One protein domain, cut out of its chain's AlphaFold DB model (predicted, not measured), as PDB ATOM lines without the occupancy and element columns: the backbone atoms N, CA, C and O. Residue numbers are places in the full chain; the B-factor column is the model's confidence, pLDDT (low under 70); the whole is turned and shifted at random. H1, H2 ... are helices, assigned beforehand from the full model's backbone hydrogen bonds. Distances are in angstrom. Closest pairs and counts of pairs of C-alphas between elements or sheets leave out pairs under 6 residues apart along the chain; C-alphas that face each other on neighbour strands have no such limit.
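What this domain is: This is residues 66 to 221 of the 222 residues of an uncharacterized protein of Candidatus Peregrinibacteria bacterium RIFOXYB2_FULL_32_7 (UniProt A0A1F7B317). Three helices, H6, H2 and H4, make a layer in which H2 packs between the other two, and the long helix H7 crosses H4 and H6 on the side away from H2. H1 packs on H6 and H2 at one edge, H5 packs on H7, and the last residues, 214 to 221, stick out. H3 is near H2, and a long link of residues 100 to 130 loops out before H4. The printed part has 156 residues with seven named helices, H1 to H7 in order, and no named strand: the class is all helix. It is compact, with a radius of gyration of the C-alphas of 16.2 A and spans of 48 by 39 by 34 A.

How they stand to each other: H1, residues 66 to 76, and H2, residues 81 to 88, form a helical hairpin; they only just touch, with 3 pairs of C-alphas within 8 A, the closest Leu 75 and Ala 81 at 7.1 A. H3, residues 93 to 99, is near H2. H4, residues 131 to 149, touches H2 with residues 140 to 148 alone, at a shallow tilt of 10 degrees, opposite ways; the closest C-alphas are those of Ala 86 and Ile 144, 5.1 A apart. H6, residues 168 to 184, touches H2 with residues 173 to 177 alone, at a steep tilt of 41 degrees; the closest C-alphas are those of Ile 87 and Thr 174, 6.2 A apart. H6 also touches H1 with residues 169 to 176 alone, the closest C-alphas being those of Leu 70 and Ser 169, 5.9 A apart. H7, residues 191 to 219, touches H6 with residues 191 to 202 alone, at a steep tilt of 63 degrees; the closest C-alphas are those of Ala 175 and Lys 195, 5.1 A apart. H7 touches H4 at a steep tilt of 49 degrees, with residues 201 to 213 of H7 and 141 to 149 of H4 alone; Ile 145 and Val 205 have the closest C-alphas, 5.4 A apart. H5, residues 152 to 159, touches H7 at a shallow tilt of 27 degrees, with residues 206 to 213 of H7 alone; the closest C-alphas are those of Pro 152 and Val 209, 6.8 A apart. H4 and H6 are apart. In H1 to H6 every O i to N i+4 pair is within hydrogen-bond range, and in H7 24 of 25 are.

Where its parts are: H1 begins at C-alpha 66, (61.566, 95.556, 118.205). H4 spans 26.9 A, H6 24.1 A and H7 42.1 A; H7 ends at C-alpha 219, (65.573, 53.683, 126.327).

The domain as a whole: The C-alphas farthest apart are those of Glu 123 and Gly 221, 53.7 A. The printed part has no cut; the link from H3 to H4 is long, with 31 residues. Residues 105 to 127 and residue 221 have pLDDT under 70.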
ATOM      1  N   ASP A  66      61.316  96.659 119.123       87.69
ATOM      2  CA  ASP A  66      61.566  95.556 118.205       87.69
ATOM      3  C   ASP A  66      61.682  94.201 118.928       87.69
ATOM      4  O   ASP A  66      61.038  93.232 118.517       87.69
ATOM      5  N   LEU A  67      62.409  94.131 120.050       88.56
ATOM      6  CA  LEU A  67      62.459  92.936 120.903       88.56
ATOM      7  C   LEU A  67      61.084  92.606 121.492       88.56
ATOM      8  O   LEU A  67      60.667  91.446 121.485       88.56
ATOM      9  N   VAL A  68      60.358  93.623 121.962       87.31
ATOM     10  CA  VAL A  68      59.004  93.456 122.511       87.31
ATOM     11  C   VAL A  68      58.057  92.868 121.462       87.31
ATOM     12  O   VAL A  68      57.334  91.912 121.755       87.31
ATOM     13  N   ALA A  69      58.090  93.379 120.230       85.12
ATOM     14  CA  ALA A  69      57.268  92.879 119.133       85.12
ATOM     15  C   ALA A  69      57.594  91.417 118.775       85.12
ATOM     16  O   ALA A  69      56.681  90.613 118.563       85.12
ATOM     17  N   LEU A  70      58.879  91.048 118.746       91.00
ATOM     18  CA  LEU A  70      59.317  89.675 118.472       91.00
ATOM     19  C   LEU A  70      58.866  88.700 119.565       91.00
ATOM     20  O   LEU A  70      58.326  87.636 119.254       91.00
ATOM     21  N   ILE A  71      59.011  89.082 120.834       86.94
ATOM     22  CA  ILE A  71      58.548  88.286 121.979       86.94
ATOM     23  C   ILE A  71      57.029  88.102 121.926       86.94
ATOM     24  O   ILE A  71      56.541  86.977 122.045       86.94
ATOM     25  N   ALA A  72      56.273  89.178 121.697       85.06
ATOM     26  CA  ALA A  72      54.816  89.116 121.590       85.06
ATOM     27  C   ALA A  72      54.362  88.192 120.448       85.06
ATOM     28  O   ALA A  72      53.419  87.413 120.611       85.06
ATOM     29  N   ARG A  73      55.061  88.225 119.307       88.25
ATOM     30  CA  ARG A  73      54.792  87.336 118.172       88.25
ATOM     31  C   ARG A  73      55.054  85.871 118.516       88.25
ATOM     32  O   ARG A  73      54.208  85.032 118.232       88.25
ATOM     33  N   LEU A  74      56.177  85.558 119.164       89.06
ATOM     34  CA  LEU A  74      56.491  84.187 119.587       89.06
ATOM     35  C   LEU A  74      55.476  83.656 120.609       89.06
ATOM     36  O   LEU A  74      55.022  82.520 120.494       89.06
ATOM     37  N   LEU A  75      55.058  84.488 121.566       88.25
ATOM     38  CA  LEU A  75      54.000  84.129 122.513       88.25
ATOM     39  C   LEU A  75      52.661  83.872 121.808       88.25
ATOM     40  O   LEU A  75      51.977  82.904 122.138       88.25
ATOM     41  N   SER A  76      52.310  84.695 120.815       85.19
ATOM     42  CA  SER A  76      51.094  84.519 120.002       85.19
ATOM     43  C   SER A  76      51.121  83.216 119.197       85.19
ATOM     44  O   SER A  76      50.096  82.557 119.032       85.19
ATOM     45  N   ASP A  77      52.313  82.792 118.783       87.44
ATOM     46  CA  ASP A  77      52.575  81.513 118.118       87.44
ATOM     47  C   ASP A  77      52.616  80.312 119.086       87.44
ATOM     48  O   ASP A  77      52.955  79.194 118.689       87.44
ATOM     49  N   ASN A  78      52.239  80.518 120.352       87.69
ATOM     50  CA  ASN A  78      52.239  79.526 121.428       87.69
ATOM     51  C   ASN A  78      53.624  78.969 121.788       87.69
ATOM     52  O   ASN A  78      53.715  77.882 122.377       87.69
ATOM     53  N   VAL A  79      54.696  79.708 121.488       90.00
ATOM     54  CA  VAL A  79      56.047  79.344 121.923       90.00
ATOM     55  C   VAL A  79      56.127  79.441 123.456       90.00
ATOM     56  O   VAL A  79      55.713  80.451 124.030       90.00
ATOM     57  N   PRO A  80      56.631  78.404 124.154       91.19
ATOM     58  CA  PRO A  80      56.802  78.429 125.604       91.19
ATOM     59  C   PRO A  80      57.651  79.609 126.094       91.19
ATOM     60  O   PRO A  80      58.728  79.879 125.565       91.19
ATOM     61  N   ALA A  81      57.194  80.266 127.164       90.12
ATOM     62  CA  ALA A  81      57.915  81.381 127.776       90.12
ATOM     63  C   ALA A  81      59.296  80.969 128.311       90.12
ATOM     64  O   ALA A  81      60.212  81.783 128.269       90.12
ATOM     65  N   SER A  82      59.461  79.720 128.767       90.06
ATOM     66  CA  SER A  82      60.760  79.175 129.188       90.06
ATOM     67  C   SER A  82      61.803  79.273 128.074       90.06
ATOM     68  O   SER A  82      62.898  79.777 128.304       90.06
ATOM     69  N   PHE A  83      61.426  78.898 126.852       93.38
ATOM     70  CA  PHE A  83      62.312  78.938 125.694       93.38
ATOM     71  C   PHE A  83      62.655  80.369 125.274       93.38
ATOM     72  O   PHE A  83      63.814  80.674 125.010       93.38
ATOM     73  N   ILE A  84      61.666  81.270 125.264       92.88
ATOM     74  CA  ILE A  84      61.901  82.693 124.970       92.88
ATOM     75  C   ILE A  84      62.844  83.300 126.016       92.88
ATOM     76  O   ILE A  84      63.781  84.009 125.654       92.88
ATOM     77  N   LEU A  85      62.631  82.989 127.300       91.69
ATOM     78  CA  LEU A  85      63.519  83.407 128.384       91.69
ATOM     79  C   LEU A  85      64.942  82.887 128.185       91.69
ATOM     80  O   LEU A  85      65.883  83.649 128.362       91.69
ATOM     81  N   ALA A  86      65.098  81.623 127.783       93.06
ATOM     82  CA  ALA A  86      66.408  81.036 127.535       93.06
ATOM     83  C   ALA A  86      67.169  81.754 126.408       93.06
ATOM     84  O   ALA A  86      68.377  81.948 126.514       93.06
ATOM     85  N   ILE A  87      66.469  82.221 125.366       94.44
ATOM     86  CA  ILE A  87      67.084  83.058 124.327       94.44
ATOM     87  C   ILE A  87      67.565  84.377 124.936       94.44
ATOM     88  O   ILE A  87      68.737  84.708 124.787       94.44
ATOM     89  N   ILE A  88      66.708  85.100 125.664       92.50
ATOM     90  CA  ILE A  88      67.049  86.428 126.202       92.50
ATOM     91  C   ILE A  88      67.968  86.397 127.436       92.50
ATOM     92  O   ILE A  88      68.299  87.451 127.958       92.50
ATOM     93  N   LEU A  89      68.386  85.224 127.924       91.94
ATOM     94  CA  LEU A  89      69.321  85.112 129.053       91.94
ATOM     95  C   LEU A  89      70.680  85.765 128.765       91.94
ATOM     96  O   LEU A  89      71.315  86.304 129.676       91.94
ATOM     97  N   LEU A  90      71.135  85.691 127.513       92.44
ATOM     98  CA  LEU A  90      72.427  86.221 127.098       92.44
ATOM     99  C   LEU A  90      72.448  87.749 127.273       92.44
ATOM    100  O   LEU A  90      71.531  88.440 126.832       92.44
ATOM    101  N   GLY A  91      73.461  88.264 127.975       83.81
ATOM    102  CA  GLY A  91      73.612  89.699 128.261       83.81
ATOM    103  C   GLY A  91      72.591  90.295 129.246       83.81
ATOM    104  O   GLY A  91      72.533  91.514 129.392       83.81
ATOM    105  N   ASN A  92      71.770  89.470 129.913       87.00
ATOM    106  CA  ASN A  92      70.730  89.920 130.848       87.00
ATOM    107  C   ASN A  92      70.945  89.357 132.263       87.00
ATOM    108  O   ASN A  92      70.306  88.383 132.675       87.00
ATOM    109  N   ASP A  93      71.830  90.001 133.027       85.56
ATOM    110  CA  ASP A  93      72.235  89.566 134.374       85.56
ATOM    111  C   ASP A  93      71.077  89.528 135.385       85.56
ATOM    112  O   ASP A  93      71.012  88.631 136.228       85.56
ATOM    113  N   ASP A  94      70.116  90.447 135.270       85.38
ATOM    114  CA  ASP A  94      68.937  90.481 136.143       85.38
ATOM    115  C   ASP A  94      68.059  89.231 135.963       85.38
ATOM    116  O   ASP A  94      67.578  88.642 136.935       85.38
ATOM    117  N   ILE A  95      67.877  88.791 134.711       86.12
ATOM    118  CA  ILE A  95      67.103  87.584 134.386       86.12
ATOM    119  C   ILE A  95      67.863  86.342 134.856       86.12
ATOM    120  O   ILE A  95      67.268  85.444 135.456       86.12
ATOM    121  N   GLN A  96      69.177  86.307 134.623       86.88
ATOM    122  CA  GLN A  96      70.066  85.255 135.112       86.88
ATOM    123  C   GLN A  96      69.947  85.084 136.635       86.88
ATOM    124  O   GLN A  96      69.683  83.978 137.117       86.88
ATOM    125  N   ALA A  97      70.029  86.181 137.395       85.50
ATOM    126  CA  ALA A  97      69.892  86.168 138.849       85.50
ATOM    127  C   ALA A  97      68.515  85.657 139.314       85.50
ATOM    128  O   ALA A  97      68.438  84.841 140.234       85.50
ATOM    129  N   GLU A  98      67.421  86.077 138.670       83.00
ATOM    130  CA  GLU A  98      66.059  85.666 139.049       83.00
ATOM    131  C   GLU A  98      65.754  84.188 138.736       83.00
ATOM    132  O   GLU A  98      64.948  83.540 139.428       83.00
ATOM    133  N   LEU A  99      66.412  83.647 137.707       81.38
ATOM    134  CA  LEU A  99      66.347  82.238 137.321       81.38
ATOM    135  C   LEU A  99      67.387  81.365 138.039       81.38
ATOM    136  O   LEU A  99      67.284  80.141 137.978       81.38
ATOM    137  N   GLY A 100      68.346  81.965 138.752       81.38
ATOM    138  CA  GLY A 100      69.444  81.245 139.401       81.38
ATOM    139  C   GLY A 100      70.410  80.594 138.405       81.38
ATOM    140  O   GLY A 100      71.082  79.624 138.749       81.38
ATOM    141  N   ILE A 101      70.455  81.100 137.171       81.38
ATOM    142  CA  ILE A 101      71.344  80.642 136.101       81.38
ATOM    143  C   ILE A 101      72.505  81.625 136.027       81.38
ATOM    144  O   ILE A 101      72.296  82.827 136.138       81.38
ATOM    145  N   LYS A 102      73.729  81.135 135.833       79.44
ATOM    146  CA  LYS A 102      74.904  81.995 135.697       79.44
ATOM    147  C   LYS A 102      75.655  81.634 134.426       79.44
ATOM    148  O   LYS A 102      76.264  80.570 134.355       79.44
ATOM    149  N   LEU A 103      75.606  82.514 133.431       80.56
ATOM    150  CA  LEU A 103      76.393  82.379 132.209       80.56
ATOM    151  C   LEU A 103      77.802  82.907 132.492       80.56
ATOM    152  O   LEU A 103      78.130  84.053 132.211       80.56
ATOM    153  N   GLN A 104      78.620  82.083 133.141       75.31
ATOM    154  CA  GLN A 104      79.999  82.420 133.480       75.31
ATOM    155  C   GLN A 104      80.950  81.301 133.110       75.31
ATOM    156  O   GLN A 104      80.572  80.132 133.058       75.31
ATOM    157  N   LEU A 105      82.207  81.684 132.900       69.38
ATOM    158  CA  LEU A 105      83.300  80.746 132.717       69.38
ATOM    159  C   LEU A 105      83.392  79.814 133.933       69.38
ATOM    160  O   LEU A 105      83.540  80.297 135.060       69.38
ATOM    161  N   PRO A 106      83.324  78.491 133.725       67.12
ATOM    162  CA  PRO A 106      83.618  77.531 134.772       67.12
ATOM    163  C   PRO A 106      85.024  77.772 135.329       67.12
ATOM    164  O   PRO A 106      85.969  78.060 134.590       67.12
ATOM    165  N   ALA A 107      85.167  77.680 136.650       66.06
ATOM    166  CA  ALA A 107      86.458  77.871 137.295       66.06
ATOM    167  C   ALA A 107      87.446  76.781 136.838       66.06
ATOM    168  O   ALA A 107      87.138  75.594 136.929       66.06
ATOM    169  N   GLY A 108      88.634  77.188 136.379       58.38
ATOM    170  CA  GLY A 108      89.727  76.269 136.034       58.38
ATOM    171  C   GLY A 108      89.782  75.789 134.579       58.38
ATOM    172  O   GLY A 108      90.482  74.816 134.316       58.38
ATOM    173  N   ILE A 109      89.082  76.434 133.638       59.25
ATOM    174  CA  ILE A 109      89.217  76.103 132.209       59.25
ATOM    175  C   ILE A 109      90.535  76.644 131.639       59.25
ATOM    176  O   ILE A 109      90.811  77.841 131.715       59.25
ATOM    177  N   ASP A 110      91.311  75.747 131.028       56.78
ATOM    178  CA  ASP A 110      92.456  76.067 130.177       56.78
ATOM    179  C   ASP A 110      91.972  76.262 128.728       56.78
ATOM    180  O   ASP A 110      91.336  75.388 128.141       56.78
ATOM    181  N   PHE A 111      92.245  77.432 128.150       58.59
ATOM    182  CA  PHE A 111      91.697  77.873 126.861       58.59
ATOM    183  C   PHE A 111      92.416  77.286 125.635       58.59
ATOM    184  O   PHE A 111      92.117  77.667 124.505       58.59
ATOM    185  N   ASN A 112      93.356  76.363 125.839       53.47
ATOM    186  CA  ASN A 112      94.225  75.835 124.786       53.47
ATOM    187  C   ASN A 112      93.632  74.688 123.936       53.47
ATOM    188  O   ASN A 112      94.368  74.135 123.123       53.47
ATOM    189  N   GLN A 113      92.358  74.291 124.095       44.75
ATOM    190  CA  GLN A 113      91.859  73.029 123.501       44.75
ATOM    191  C   GLN A 113      90.720  73.102 122.460       44.75
ATOM    192  O   GLN A 113      90.514  72.107 121.774       44.75
ATOM    193  N   ASP A 114      90.038  74.231 122.228       44.47
ATOM    194  CA  ASP A 114      88.826  74.231 121.374       44.47
ATOM    195  C   ASP A 114      88.966  74.988 120.037       44.47
ATOM    196  O   ASP A 114      88.598  76.161 119.913       44.47
ATOM    197  N   HIS A 115      89.383  74.277 118.983       45.44
ATOM    198  CA  HIS A 115      89.558  74.812 117.621       45.44
ATOM    199  C   HIS A 115      88.266  75.032 116.795       45.44
ATOM    200  O   HIS A 115      88.326  75.632 115.729       45.44
ATOM    201  N   GLU A 116      87.077  74.625 117.249       44.72
ATOM    202  CA  GLU A 116      85.913  74.501 116.336       44.72
ATOM    203  C   GLU A 116      85.070  75.765 116.031       44.72
ATOM    204  O   GLU A 116      84.035  75.655 115.391       44.72
ATOM    205  N   LEU A 117      85.463  76.975 116.447       42.97
ATOM    206  CA  LEU A 117      84.708  78.213 116.126       42.97
ATOM    207  C   LEU A 117      85.661  79.410 116.024       42.97
ATOM    208  O   LEU A 117      85.522  80.391 116.748       42.97
ATOM    209  N   GLN A 118      86.694  79.294 115.196       45.25
ATOM    210  CA  GLN A 118      87.472  80.461 114.794       45.25
ATOM    211  C   GLN A 118      86.930  80.936 113.448       45.25
ATOM    212  O   GLN A 118      87.391  80.489 112.404       45.25
ATOM    213  N   GLU A 119      85.938  81.827 113.465       49.66
ATOM    214  CA  GLU A 119      85.742  82.710 112.315       49.66
ATOM    215  C   GLU A 119      86.936  83.670 112.311       49.66
ATOM    216  O   GLU A 119      87.132  84.477 113.228       49.66
ATOM    217  N   PHE A 120      87.834  83.427 111.359       44.50
ATOM    218  CA  PHE A 120      89.110  84.110 111.231       44.50
ATOM    219  C   PHE A 120      88.879  85.401 110.453       44.50
ATOM    220  O   PHE A 120      88.440  85.361 109.306       44.50
ATOM    221  N   ASP A 121      89.178  86.537 111.070       49.88
ATOM    222  CA  ASP A 121      89.268  87.789 110.337       49.88
ATOM    223  C   ASP A 121      90.622  87.828 109.610       49.88
ATOM    224  O   ASP A 121      91.681  87.976 110.234       49.88
ATOM    225  N   GLU A 122      90.594  87.628 108.290       52.84
ATOM    226  CA  GLU A 122      91.771  87.710 107.414       52.84
ATOM    227  C   GLU A 122      92.460  89.086 107.504       52.84
ATOM    228  O   GLU A 122      93.680  89.175 107.346       52.84
ATOM    229  N   GLU A 123      91.714  90.150 107.820       50.88
ATOM    230  CA  GLU A 123      92.208  91.526 107.886       50.88
ATOM    231  C   GLU A 123      92.916  91.818 109.225       50.88
ATOM    232  O   GLU A 123      93.951  92.492 109.253       50.88
ATOM    233  N   HIS A 124      92.451  91.217 110.329       51.56
ATOM    234  CA  HIS A 124      92.962  91.489 111.685       51.56
ATOM    235  C   HIS A 124      93.789  90.357 112.323       51.56
ATOM    236  O   HIS A 124      94.335  90.542 113.417       51.56
ATOM    237  N   LYS A 125      93.935  89.197 111.658       48.81
ATOM    238  CA  LYS A 125      94.704  88.020 112.133       48.81
ATOM    239  C   LYS A 125      94.361  87.593 113.568       48.81
ATOM    240  O   LYS A 125      95.223  87.106 114.305       48.81
ATOM    241  N   LYS A 126      93.116  87.806 113.991       51.50
ATOM    242  CA  LYS A 126      92.608  87.417 115.308       51.50
ATOM    243  C   LYS A 126      91.239  86.762 115.147       51.50
ATOM    244  O   LYS A 126      90.485  87.161 114.262       51.50
ATOM    245  N   PRO A 127      90.910  85.765 115.983       57.09
ATOM    246  CA  PRO A 127      89.548  85.262 116.040       57.09
ATOM    247  C   PRO A 127      88.626  86.395 116.513       57.09
ATOM    248  O   PRO A 127      88.921  87.032 117.526       57.09
ATOM    249  N   ILE A 128      87.532  86.633 115.780       70.94
ATOM    250  CA  ILE A 128      86.538  87.684 116.082       70.94
ATOM    251  C   ILE A 128      85.948  87.482 117.490       70.94
ATOM    252  O   ILE A 128      85.639  88.435 118.199       70.94
ATOM    253  N   ILE A 129      85.861  86.221 117.926       80.62
ATOM    254  CA  ILE A 129      85.348  85.808 119.233       80.62
ATOM    255  C   ILE A 129      86.470  85.126 120.026       80.62
ATOM    256  O   ILE A 129      87.114  84.187 119.550       80.62
ATOM    257  N   SER A 130      86.697  85.562 121.265       84.38
ATOM    258  CA  SER A 130      87.674  84.931 122.160       84.38
ATOM    259  C   SER A 130      87.215  83.537 122.632       84.38
ATOM    260  O   SER A 130      86.011  83.274 122.721       84.38
ATOM    261  N   PRO A 131      88.140  82.642 123.038       81.88
ATOM    262  CA  PRO A 131      87.778  81.347 123.626       81.88
ATOM    263  C   PRO A 131      86.818  81.464 124.818       81.88
ATOM    264  O   PRO A 131      85.909  80.651 124.974       81.88
ATOM    265  N   ALA A 132      86.975  82.512 125.630       82.12
ATOM    266  CA  ALA A 132      86.089  82.791 126.750       82.12
ATOM    267  C   ALA A 132      84.647  83.078 126.303       82.12
ATOM    268  O   ALA A 132      83.701  82.473 126.808       82.12
ATOM    269  N   GLN A 133      84.483  83.956 125.316       85.44
ATOM    270  CA  GLN A 133      83.173  84.304 124.761       85.44
ATOM    271  C   GLN A 133      82.523  83.101 124.069       85.44
ATOM    272  O   GLN A 133      81.324  82.877 124.223       85.44
ATOM    273  N   LYS A 134      83.315  82.265 123.388       85.62
ATOM    274  CA  LYS A 134      82.849  81.001 122.804       85.62
ATOM    275  C   LYS A 134      82.268  80.054 123.861       85.62
ATOM    276  O   LYS A 134      81.206  79.475 123.643       85.62
ATOM    277  N   ILE A 135      82.928  79.913 125.012       85.94
ATOM    278  CA  ILE A 135      82.421  79.089 126.121       85.94
ATOM    279  C   ILE A 135      81.092  79.641 126.641       85.94
ATOM    280  O   ILE A 135      80.155  78.871 126.835       85.94
ATOM    281  N   ILE A 136      80.976  80.961 126.812       89.00
ATOM    282  CA  ILE A 136      79.724  81.598 127.247       89.00
ATOM    283  C   ILE A 136      78.591  81.309 126.253       89.00
ATOM    284  O   ILE A 136      77.518  80.871 126.667       89.00
ATOM    285  N   LEU A 137      78.838  81.468 124.948       91.25
ATOM    286  CA  LEU A 137      77.862  81.157 123.899       91.25
ATOM    287  C   LEU A 137      77.464  79.673 123.893       91.25
ATOM    288  O   LEU A 137      76.290  79.355 123.697       91.25
ATOM    289  N   ASN A 138      78.405  78.761 124.147       89.38
ATOM    290  CA  ASN A 138      78.117  77.329 124.265       89.38
ATOM    291  C   ASN A 138      77.243  77.019 125.490       89.38
ATOM    292  O   ASN A 138      76.256  76.297 125.359       89.38
ATOM    293  N   ILE A 139      77.556  77.588 126.660       89.94
ATOM    294  CA  ILE A 139      76.749  77.423 127.883       89.94
ATOM    295  C   ILE A 139      75.340  77.981 127.665       89.94
ATOM    296  O   ILE A 139      74.348  77.345 128.023       89.94
ATOM    297  N   TRP A 140      75.240  79.152 127.041       94.19
ATOM    298  CA  TRP A 140      73.960  79.743 126.676       94.19
ATOM    299  C   TRP A 140      73.177  78.852 125.703       94.19
ATOM    300  O   TRP A 140      72.004  78.570 125.947       94.19
ATOM    301  N   THR A 141      73.821  78.318 124.664       93.88
ATOM    302  CA  THR A 141      73.188  77.383 123.720       93.88
ATOM    303  C   THR A 141      72.664  76.134 124.435       93.88
ATOM    304  O   THR A 141      71.529  75.722 124.195       93.88
ATOM    305  N   GLU A 142      73.436  75.565 125.367       92.06
ATOM    306  CA  GLU A 142      72.986  74.426 126.176       92.06
ATOM    307  C   GLU A 142      71.797  74.803 127.070       92.06
ATOM    308  O   GLU A 142      70.872  74.009 127.223       92.06
ATOM    309  N   SER A 143      71.747  76.030 127.604       91.88
ATOM    310  CA  SER A 143      70.586  76.501 128.372       91.88
ATOM    311  C   SER A 143      69.303  76.548 127.528       91.88
ATOM    312  O   SER A 143      68.231  76.170 128.010       91.88
ATOM    313  N   ILE A 144      69.412  76.915 126.244       95.06
ATOM    314  CA  ILE A 144      68.291  76.874 125.296       95.06
ATOM    315  C   ILE A 144      67.882  75.421 125.027       95.06
ATOM    316  O   ILE A 144      66.689  75.116 125.048       95.06
ATOM    317  N   ILE A 145      68.846  74.514 124.821       93.69
ATOM    318  CA  ILE A 145      68.582  73.075 124.633       93.69
ATOM    319  C   ILE A 145      67.840  72.505 125.844       93.69
ATOM    320  O   ILE A 145      66.802  71.866 125.680       93.69
ATOM    321  N   MET A 146      68.319  72.777 127.057       91.25
ATOM    322  CA  MET A 146      67.685  72.320 128.296       91.25
ATOM    323  C   MET A 146      66.252  72.826 128.421       91.25
ATOM    324  O   MET A 146      65.352  72.044 128.717       91.25
ATOM    325  N   SER A 147      66.019  74.108 128.128       91.56
ATOM    326  CA  SER A 147      64.667  74.663 128.130       91.56
ATOM    327  C   SER A 147      63.774  74.020 127.065       91.56
ATOM    328  O   SER A 147      62.605  73.734 127.325       91.56
ATOM    329  N   ALA A 148      64.313  73.737 125.878       92.94
ATOM    330  CA  ALA A 148      63.574  73.066 124.818       92.94
ATOM    331  C   ALA A 148      63.180  71.625 125.195       92.94
ATOM    332  O   ALA A 148      62.078  71.181 124.867       92.94
ATOM    333  N   LEU A 149      64.048  70.913 125.921       91.75
ATOM    334  CA  LEU A 149      63.814  69.545 126.398       91.75
ATOM    335  C   LEU A 149      62.740  69.442 127.490       91.75
ATOM    336  O   LEU A 149      62.232  68.346 127.722       91.75
ATOM    337  N   GLU A 150      62.335  70.548 128.125       88.31
ATOM    338  CA  GLU A 150      61.190  70.546 129.047       88.31
ATOM    339  C   GLU A 150      59.869  70.252 128.318       88.31
ATOM    340  O   GLU A 150      58.947  69.676 128.897       88.31
ATOM    341  N   ASN A 151      59.750  70.656 127.046       87.62
ATOM    342  CA  ASN A 151      58.554  70.414 126.239       87.62
ATOM    343  C   ASN A 151      58.891  70.254 124.740       87.62
ATOM    344  O   ASN A 151      58.482  71.077 123.910       87.62
ATOM    345  N   PRO A 152      59.631  69.192 124.370       90.94
ATOM    346  CA  PRO A 152      60.305  69.093 123.077       90.94
ATOM    347  C   PRO A 152      59.321  69.061 121.907       90.94
ATOM    348  O   PRO A 152      59.508  69.777 120.927       90.94
ATOM    349  N   TYR A 153      58.213  68.323 122.027       90.19
ATOM    350  CA  TYR A 153      57.180  68.271 120.988       90.19
ATOM    351  C   TYR A 153      56.515  69.629 120.754       90.19
ATOM    352  O   TYR A 153      56.290  70.026 119.609       90.19
ATOM    353  N   LYS A 154      56.209  70.369 121.829       91.06
ATOM    354  CA  LYS A 154      55.623  71.706 121.709       91.06
ATOM    355  C   LYS A 154      56.614  72.666 121.064       91.06
ATOM    356  O   LYS A 154      56.220  73.439 120.199       91.06
ATOM    357  N   ILE A 155      57.884  72.601 121.444       92.81
ATOM    358  CA  ILE A 155      58.941  73.461 120.909       92.81
ATOM    359  C   ILE A 155      59.166  73.205 119.419       92.81
ATOM    360  O   ILE A 155      59.064  74.139 118.623       92.81
ATOM    361  N   LEU A 156      59.359  71.944 119.028       89.81
ATOM    362  CA  LEU A 156      59.533  71.556 117.627       89.81
ATOM    363  C   LEU A 156      58.329  71.962 116.769       89.81
ATOM    364  O   LEU A 156      58.513  72.407 115.644       89.81
ATOM    365  N   ARG A 157      57.107  71.885 117.314       91.12
ATOM    366  CA  ARG A 157      55.879  72.279 116.608       91.12
ATOM    367  C   ARG A 157      55.652  73.792 116.528       91.12
ATOM    368  O   ARG A 157      55.032  74.257 115.580       91.12
ATOM    369  N   THR A 158      56.039  74.551 117.552       92.38
ATOM    370  CA  THR A 158      55.667  75.977 117.670       92.38
ATOM    371  C   THR A 158      56.741  76.924 117.159       92.38
ATOM    372  O   THR A 158      56.402  78.012 116.692       92.38
ATOM    373  N   VAL A 159      58.015  76.530 117.218       92.06
ATOM    374  CA  VAL A 159      59.144  77.377 116.800       92.06
ATOM    375  C   VAL A 159      59.578  77.096 115.359       92.06
ATOM    376  O   VAL A 159      60.206  77.953 114.737       92.06
ATOM    377  N   ARG A 160      59.203  75.942 114.798       90.44
ATOM    378  CA  ARG A 160      59.359  75.662 113.367       90.44
ATOM    379  C   ARG A 160      58.111  76.058 112.582       90.44
ATOM    380  O   ARG A 160      57.009  76.137 113.129       90.44
ATOM    381  N   ASP A 161      58.302  76.368 111.313       87.06
ATOM    382  CA  ASP A 161      57.239  76.594 110.345       87.06
ATOM    383  C   ASP A 161      56.768  75.259 109.717       87.06
ATOM    384  O   ASP A 161      57.297  74.193 110.052       87.06
ATOM    385  N   PRO A 162      55.746  75.272 108.840       83.75
ATOM    386  CA  PRO A 162      55.272  74.061 108.169       83.75
ATOM    387  C   PRO A 162      56.300  73.380 107.250       83.75
ATOM    388  O   PRO A 162      56.097  72.222 106.901       83.75
ATOM    389  N   GLU A 163      57.375  74.070 106.857       86.56
ATOM    390  CA  GLU A 163      58.487  73.515 106.069       86.56
ATOM    391  C   GLU A 163      59.601  72.941 106.966       86.56
ATOM    392  O   GLU A 163      60.693  72.645 106.488       86.56
ATOM    393  N   GLU A 164      59.338  72.810 108.271       84.88
ATOM    394  CA  GLU A 164      60.286  72.397 109.310       84.88
ATOM    395  C   GLU A 164      61.482  73.340 109.511       84.88
ATOM    396  O   GLU A 164      62.422  73.009 110.243       84.88
ATOM    397  N   LYS A 165      61.438  74.550 108.944       90.44
ATOM    398  CA  LYS A 165      62.465  75.574 109.149       90.44
ATOM    399  C   LYS A 165      62.181  76.367 110.410       90.44
ATOM    400  O   LYS A 165      61.042  76.509 110.847       90.44
ATOM    401  N   VAL A 166      63.225  76.918 111.019       93.00
ATOM    402  CA  VAL A 166      63.069  77.781 112.193       93.00
ATOM    403  C   VAL A 166      62.382  79.081 111.780       93.00
ATOM    404  O   VAL A 166      62.788  79.736 110.822       93.00
ATOM    405  N   LYS A 167      61.347  79.485 112.521       93.81
ATOM    406  CA  LYS A 167      60.613  80.720 112.237       93.81
ATOM    407  C   LYS A 167      61.534  81.935 112.257       93.81
ATOM    408  O   LYS A 167      62.331  82.122 113.180       93.81
ATOM    409  N   SER A 168      61.323  82.838 111.301       93.94
ATOM    410  CA  SER A 168      62.112  84.066 111.175       93.94
ATOM    411  C   SER A 168      62.065  84.949 112.425       93.94
ATOM    412  O   SER A 168      63.054  85.603 112.729       93.94
ATOM    413  N   SER A 169      60.955  84.959 113.172       94.19
ATOM    414  CA  SER A 169      60.832  85.715 114.426       94.19
ATOM    415  C   SER A 169      61.747  85.182 115.527       94.19
ATOM    416  O   SER A 169      62.296  85.972 116.289       94.19
ATOM    417  N   ALA A 170      61.947  83.863 115.598       95.69
ATOM    418  CA  ALA A 170      62.882  83.261 116.543       95.69
ATOM    419  C   ALA A 170      64.325  83.574 116.136       95.69
ATOM    420  O   ALA A 170      65.102  84.022 116.972       95.69
ATOM    421  N   ILE A 171      64.652  83.440 114.845       96.50
ATOM    422  CA  ILE A 171      65.978  83.792 114.311       96.50
ATOM    423  C   ILE A 171      66.293  85.271 114.568       96.50
ATOM    424  O   ILE A 171      67.372  85.591 115.051       96.50
ATOM    425  N   GLN A 172      65.351  86.176 114.284       96.25
ATOM    426  CA  GLN A 172      65.528  87.613 114.502       96.25
ATOM    427  C   GLN A 172      65.700  87.957 115.981       96.25
ATOM    428  O   GLN A 172      66.575  88.755 116.306       96.25
ATOM    429  N   LEU A 173      64.909  87.345 116.872       95.75
ATOM    430  CA  LEU A 173      65.071  87.548 118.311       95.75
ATOM    431  C   LEU A 173      66.470  87.117 118.755       95.75
ATOM    432  O   LEU A 173      67.179  87.899 119.377       95.75
ATOM    433  N   THR A 174      66.886  85.908 118.383       96.88
ATOM    434  CA  THR A 174      68.213  85.383 118.710       96.88
ATOM    435  C   THR A 174      69.322  86.271 118.144       96.88
ATOM    436  O   THR A 174      70.256  86.601 118.866       96.88
ATOM    437  N   ALA A 175      69.200  86.730 116.897       96.19
ATOM    438  CA  ALA A 175      70.171  87.626 116.275       96.19
ATOM    439  C   ALA A 175      70.282  88.966 117.015       96.19
ATOM    440  O   ALA A 175      71.384  89.457 117.229       96.19
ATOM    441  N   PHE A 176      69.165  89.554 117.449       95.31
ATOM    442  CA  PHE A 176      69.193  90.802 118.214       95.31
ATOM    443  C   PHE A 176      69.794  90.631 119.604       95.31
ATOM    444  O   PHE A 176      70.505  91.523 120.051       95.31
ATOM    445  N   ILE A 177      69.551  89.498 120.262       95.44
ATOM    446  CA  ILE A 177      70.166  89.205 121.558       95.44
ATOM    447  C   ILE A 177      71.677  88.969 121.417       95.44
ATOM    448  O   ILE A 177      72.450  89.484 122.221       95.44
ATOM    449  N   ILE A 178      72.114  88.249 120.381       94.44
ATOM    450  CA  ILE A 178      73.545  88.058 120.098       94.44
ATOM    451  C   ILE A 178      74.210  89.395 119.772       94.44
ATOM    452  O   ILE A 178      75.287  89.665 120.289       94.44
ATOM    453  N   ARG A 179      73.562  90.245 118.964       93.25
ATOM    454  CA  ARG A 179      74.075  91.581 118.647       93.25
ATOM    455  C   ARG A 179      74.257  92.419 119.907       93.25
ATOM    456  O   ARG A 179      75.339  92.948 120.113       93.25
ATOM    457  N   ASP A 180      73.245  92.481 120.771       92.38
ATOM    458  CA  ASP A 180      73.332  93.245 122.020       92.38
ATOM    459  C   ASP A 180      74.454  92.716 122.926       92.38
ATOM    460  O   ASP A 180      75.181  93.499 123.532       92.38
ATOM    461  N   TYR A 181      74.638  91.396 122.987       93.12
ATOM    462  CA  TYR A 181      75.748  90.787 123.718       93.12
ATOM    463  C   TYR A 181      77.114  91.128 123.103       93.12
ATOM    464  O   TYR A 181      78.041  91.484 123.826       93.12
ATOM    465  N   PHE A 182      77.251  91.073 121.779       92.31
ATOM    466  CA  PHE A 182      78.484  91.453 121.086       92.31
ATOM    467  C   PHE A 182      78.809  92.935 121.272       92.31
ATOM    468  O   PHE A 182      79.956  93.264 121.562       92.31
ATOM    469  N   GLU A 183      77.811  93.818 121.229       91.06
ATOM    470  CA  GLU A 183      77.977  95.241 121.538       91.06
ATOM    471  C   GLU A 183      78.459  95.456 122.987       91.06
ATOM    472  O   GLU A 183      79.384  96.239 123.222       91.06
ATOM    473  N   GLN A 184      77.890  94.732 123.962       90.25
ATOM    474  CA  GLN A 184      78.326  94.773 125.368       90.25
ATOM    475  C   GLN A 184      79.777  94.292 125.543       90.25
ATOM    476  O   GLN A 184      80.554  94.906 126.277       90.25
ATOM    477  N   GLU A 185      80.150  93.233 124.827       88.38
ATOM    478  CA  GLU A 185      81.482  92.621 124.838       88.38
ATOM    479  C   GLU A 185      82.493  93.322 123.913       88.38
ATOM    480  O   GLU A 185      83.656  92.917 123.854       88.38
ATOM    481  N   LYS A 186      82.075  94.392 123.219       88.62
ATOM    482  CA  LYS A 186      82.882  95.155 122.248       88.62
ATOM    483  C   LYS A 186      83.433  94.288 121.108       88.62
ATOM    484  O   LYS A 186      84.573  94.466 120.680       88.62
ATOM    485  N   ILE A 187      82.624  93.343 120.642       87.06
ATOM    486  CA  ILE A 187      82.877  92.531 119.453       87.06
ATOM    487  C   ILE A 187      82.236  93.248 118.264       87.06
ATOM    488  O   ILE A 187      81.023  93.456 118.236       87.06
ATOM    489  N   GLU A 188      83.050  93.613 117.281       85.19
ATOM    490  CA  GLU A 188      82.578  94.213 116.036       85.19
ATOM    491  C   GLU A 188      82.175  93.093 115.072       85.19
ATOM    492  O   GLU A 188      83.017  92.352 114.568       85.19
ATOM    493  N   MET A 189      80.869  92.925 114.869       85.50
ATOM    494  CA  MET A 189      80.322  91.982 113.898       85.50
ATOM    495  C   MET A 189      79.081  92.586 113.248       85.50
ATOM    496  O   MET A 189      78.181  93.073 113.935       85.50
ATOM    497  N   GLU A 190      79.023  92.531 111.921       87.62
ATOM    498  CA  GLU A 190      77.905  93.083 111.160       87.62
ATOM    499  C   GLU A 190      76.661  92.191 111.274       87.62
ATOM    500  O   GLU A 190      76.734  90.966 111.438       87.62
ATOM    501  N   PHE A 191      75.475  92.792 111.160       86.06
ATOM    502  CA  PHE A 191      74.214  92.063 111.320       86.06
ATOM    503  C   PHE A 191      74.045  90.938 110.282       86.06
ATOM    504  O   PHE A 191      73.462  89.889 110.578       86.06
ATOM    505  N   GLU A 192      74.593  91.131 109.083       87.94
ATOM    506  CA  GLU A 192      74.658  90.164 107.989       87.94
ATOM    507  C   GLU A 192      75.391  88.873 108.375       87.94
ATOM    508  O   GLU A 192      75.085  87.826 107.808       87.94
ATOM    509  N   GLN A 193      76.307  88.925 109.346       87.31
ATOM    510  CA  GLN A 193      77.022  87.765 109.891       87.31
ATOM    511  C   GLN A 193      76.307  87.194 111.123       87.31
ATOM    512  O   GLN A 193      76.149  85.978 111.257       87.31
ATOM    513  N   ILE A 194      75.775  88.070 111.983       90.75
ATOM    514  CA  ILE A 194      75.071  87.672 113.210       90.75
ATOM    515  C   ILE A 194      73.808  86.862 112.901       90.75
ATOM    516  O   ILE A 194      73.501  85.889 113.591       90.75
ATOM    517  N   LYS A 195      73.041  87.249 111.878       91.31
ATOM    518  CA  LYS A 195      71.773  86.583 111.561       91.31
ATOM    519  C   LYS A 195      71.962  85.122 111.101       91.31
ATOM    520  O   LYS A 195      71.276  84.266 111.664       91.31
ATOM    521  N   PRO A 196      72.856  84.798 110.145       90.50
ATOM    522  CA  PRO A 196      73.205  83.411 109.831       90.50
ATOM    523  C   PRO A 196      73.715  82.636 111.047       90.50
ATOM    524  O   PRO A 196      73.304  81.496 111.256       90.50
ATOM    525  N   PHE A 197      74.547  83.259 111.885       90.25
ATOM    526  CA  PHE A 197      75.029  82.626 113.110       90.25
ATOM    527  C   PHE A 197      73.869  82.260 114.052       90.25
ATOM    528  O   PHE A 197      73.762  81.112 114.477       90.25
ATOM    529  N   ALA A 198      72.925  83.177 114.286       93.94
ATOM    530  CA  ALA A 198      71.725  82.925 115.083       93.94
ATOM    531  C   ALA A 198      70.863  81.774 114.529       93.94
ATOM    532  O   ALA A 198      70.339  80.957 115.292       93.94
ATOM    533  N   GLU A 199      70.717  81.698 113.205       93.75
ATOM    534  CA  GLU A 199      70.007  80.608 112.534       93.75
ATOM    535  C   GLU A 199      70.715  79.261 112.739       93.75
ATOM    536  O   GLU A 199      70.071  78.280 113.117       93.75
ATOM    537  N   ILE A 200      72.038  79.215 112.566       92.00
ATOM    538  CA  ILE A 200      72.856  78.020 112.813       92.00
ATOM    539  C   ILE A 200      72.744  77.580 114.278       92.00
ATOM    540  O   ILE A 200      72.536  76.393 114.542       92.00
ATOM    541  N   THR A 201      72.816  78.513 115.231       92.44
ATOM    542  CA  THR A 201      72.654  78.227 116.663       92.44
ATOM    543  C   THR A 201      71.304  77.576 116.944       92.44
ATOM    544  O   THR A 201      71.254  76.518 117.571       92.44
ATOM    545  N   LEU A 202      70.202  78.148 116.447       94.69
ATOM    546  CA  LEU A 202      68.870  77.572 116.652       94.69
ATOM    547  C   LEU A 202      68.717  76.212 115.960       94.69
ATOM    548  O   LEU A 202      68.173  75.284 116.555       94.69
ATOM    549  N   ASN A 203      69.231  76.049 114.742       92.88
ATOM    550  CA  ASN A 203      69.222  74.755 114.060       92.88
ATOM    551  C   ASN A 203      69.969  73.687 114.870       92.88
ATOM    552  O   ASN A 203      69.441  72.589 115.061       92.88
ATOM    553  N   ARG A 204      71.139  74.023 115.426       92.19
ATOM    554  CA  ARG A 204      71.893  73.139 116.325       92.19
ATOM    555  C   ARG A 204      71.077  72.753 117.556       92.19
ATOM    556  O   ARG A 204      71.033  71.569 117.888       92.19
ATOM    557  N   VAL A 205      70.395  73.714 118.187       93.75
ATOM    558  CA  VAL A 205      69.487  73.447 119.316       93.75
ATOM    559  C   VAL A 205      68.460  72.385 118.927       93.75
ATOM    560  O   VAL A 205      68.315  71.384 119.624       93.75
ATOM    561  N   PHE A 206      67.761  72.548 117.802       93.19
ATOM    562  CA  PHE A 206      66.707  71.604 117.431       93.19
ATOM    563  C   PHE A 206      67.223  70.240 116.971       93.19
ATOM    564  O   PHE A 206      66.549  69.236 117.217       93.19
ATOM    565  N   VAL A 207      68.384  70.177 116.314       92.12
ATOM    566  CA  VAL A 207      69.042  68.903 115.983       92.12
ATOM    567  C   VAL A 207      69.351  68.137 117.266       92.12
ATOM    568  O   VAL A 207      68.985  66.967 117.379       92.12
ATOM    569  N   GLU A 208      69.935  68.802 118.262       92.88
ATOM    570  CA  GLU A 208      70.282  68.170 119.535       92.88
ATOM    571  C   GLU A 208      69.039  67.746 120.331       92.88
ATOM    572  O   GLU A 208      68.983  66.630 120.848       92.88
ATOM    573  N   VAL A 209      67.994  68.580 120.361       92.81
ATOM    574  CA  VAL A 209      66.707  68.235 120.989       92.81
ATOM    575  C   VAL A 209      66.094  67.001 120.329       92.81
ATOM    576  O   VAL A 209      65.659  66.088 121.028       92.81
ATOM    577  N   SER A 210      66.093  66.940 118.994       91.38
ATOM    578  CA  SER A 210      65.548  65.799 118.246       91.38
ATOM    579  C   SER A 210      66.348  64.521 118.512       91.38
ATOM    580  O   SER A 210      65.769  63.458 118.719       91.38
ATOM    581  N   LYS A 211      67.682  64.629 118.572       93.06
ATOM    582  CA  LYS A 211      68.582  63.512 118.876       93.06
ATOM    583  C   LYS A 211      68.348  62.954 120.281       93.06
ATOM    584  O   LYS A 211      68.176  61.746 120.428       93.06
ATOM    585  N   ARG A 212      68.303  63.813 121.307       91.56
ATOM    586  CA  ARG A 212      68.070  63.386 122.699       91.56
ATOM    587  C   ARG A 212      66.660  62.829 122.904       91.56
ATOM    588  O   ARG A 212      66.483  61.889 123.672       91.56
ATOM    589  N   LEU A 213      65.668  63.361 122.185       89.06
ATOM    590  CA  LEU A 213      64.314  62.807 122.173       89.06
ATOM    591  C   LEU A 213      64.298  61.376 121.618       89.06
ATOM    592  O   LEU A 213      63.695  60.499 122.230       89.06
ATOM    593  N   ALA A 214      64.976  61.139 120.491       89.38
ATOM    594  CA  ALA A 214      65.062  59.816 119.881       89.38
ATOM    595  C   ALA A 214      65.779  58.804 120.791       89.38
ATOM    596  O   ALA A 214      65.320  57.677 120.928       89.38
ATOM    597  N   GLN A 215      66.862  59.214 121.461       88.38
ATOM    598  CA  GLN A 215      67.571  58.366 122.431       88.38
ATOM    599  C   GLN A 215      66.667  57.953 123.595       88.38
ATOM    600  O   GLN A 215      66.564  56.770 123.902       88.38
ATOM    601  N   LYS A 216      65.935  58.907 124.177       84.25
ATOM    602  CA  LYS A 216      65.012  58.633 125.281       84.25
ATOM    603  C   LYS A 216      63.885  57.666 124.891       84.25
ATOM    604  O   LYS A 216      63.498  56.826 125.689       84.25
ATOM    605  N   GLN A 217      63.370  57.763 123.663       82.06
ATOM    606  CA  GLN A 217      62.345  56.838 123.159       82.06
ATOM    607  C   GLN A 217      62.866  55.407 122.977       82.06
ATOM    608  O   GLN A 217      62.092  54.467 123.130       82.06
ATOM    609  N   ILE A 218      64.149  55.242 122.642       82.94
ATOM    610  CA  ILE A 218      64.788  53.923 122.554       82.94
ATOM    611  C   ILE A 218      64.934  53.327 123.960       82.94
ATOM    612  O   ILE A 218      64.574  52.177 124.161       82.94
ATOM    613  N   GLU A 219      65.382  54.121 124.935       75.44
ATOM    614  CA  GLU A 219      65.573  53.683 126.327       75.44
ATOM    615  C   GLU A 219      64.261  53.348 127.060       75.44
ATOM    616  O   GLU A 219      64.248  52.474 127.918       75.44
ATOM    617  N   GLU A 220      63.155  54.034 126.749       72.56
ATOM    618  CA  GLU A 220      61.827  53.763 127.334       72.56
ATOM    619  C   GLU A 220      61.047  52.656 126.590       72.56
ATOM    620  O   GLU A 220      59.985  52.236 127.052       72.56
ATOM    621  N   GLY A 221      61.537  52.227 125.421       58.25
ATOM    622  CA  GLY A 221      60.924  51.209 124.563       58.25
ATOM    623  C   GLY A 221      61.511  49.797 124.703       58.25
ATOM    624  O   GLY A 221      61.005  48.889 124.037       58.25
TER     625      GLY A 221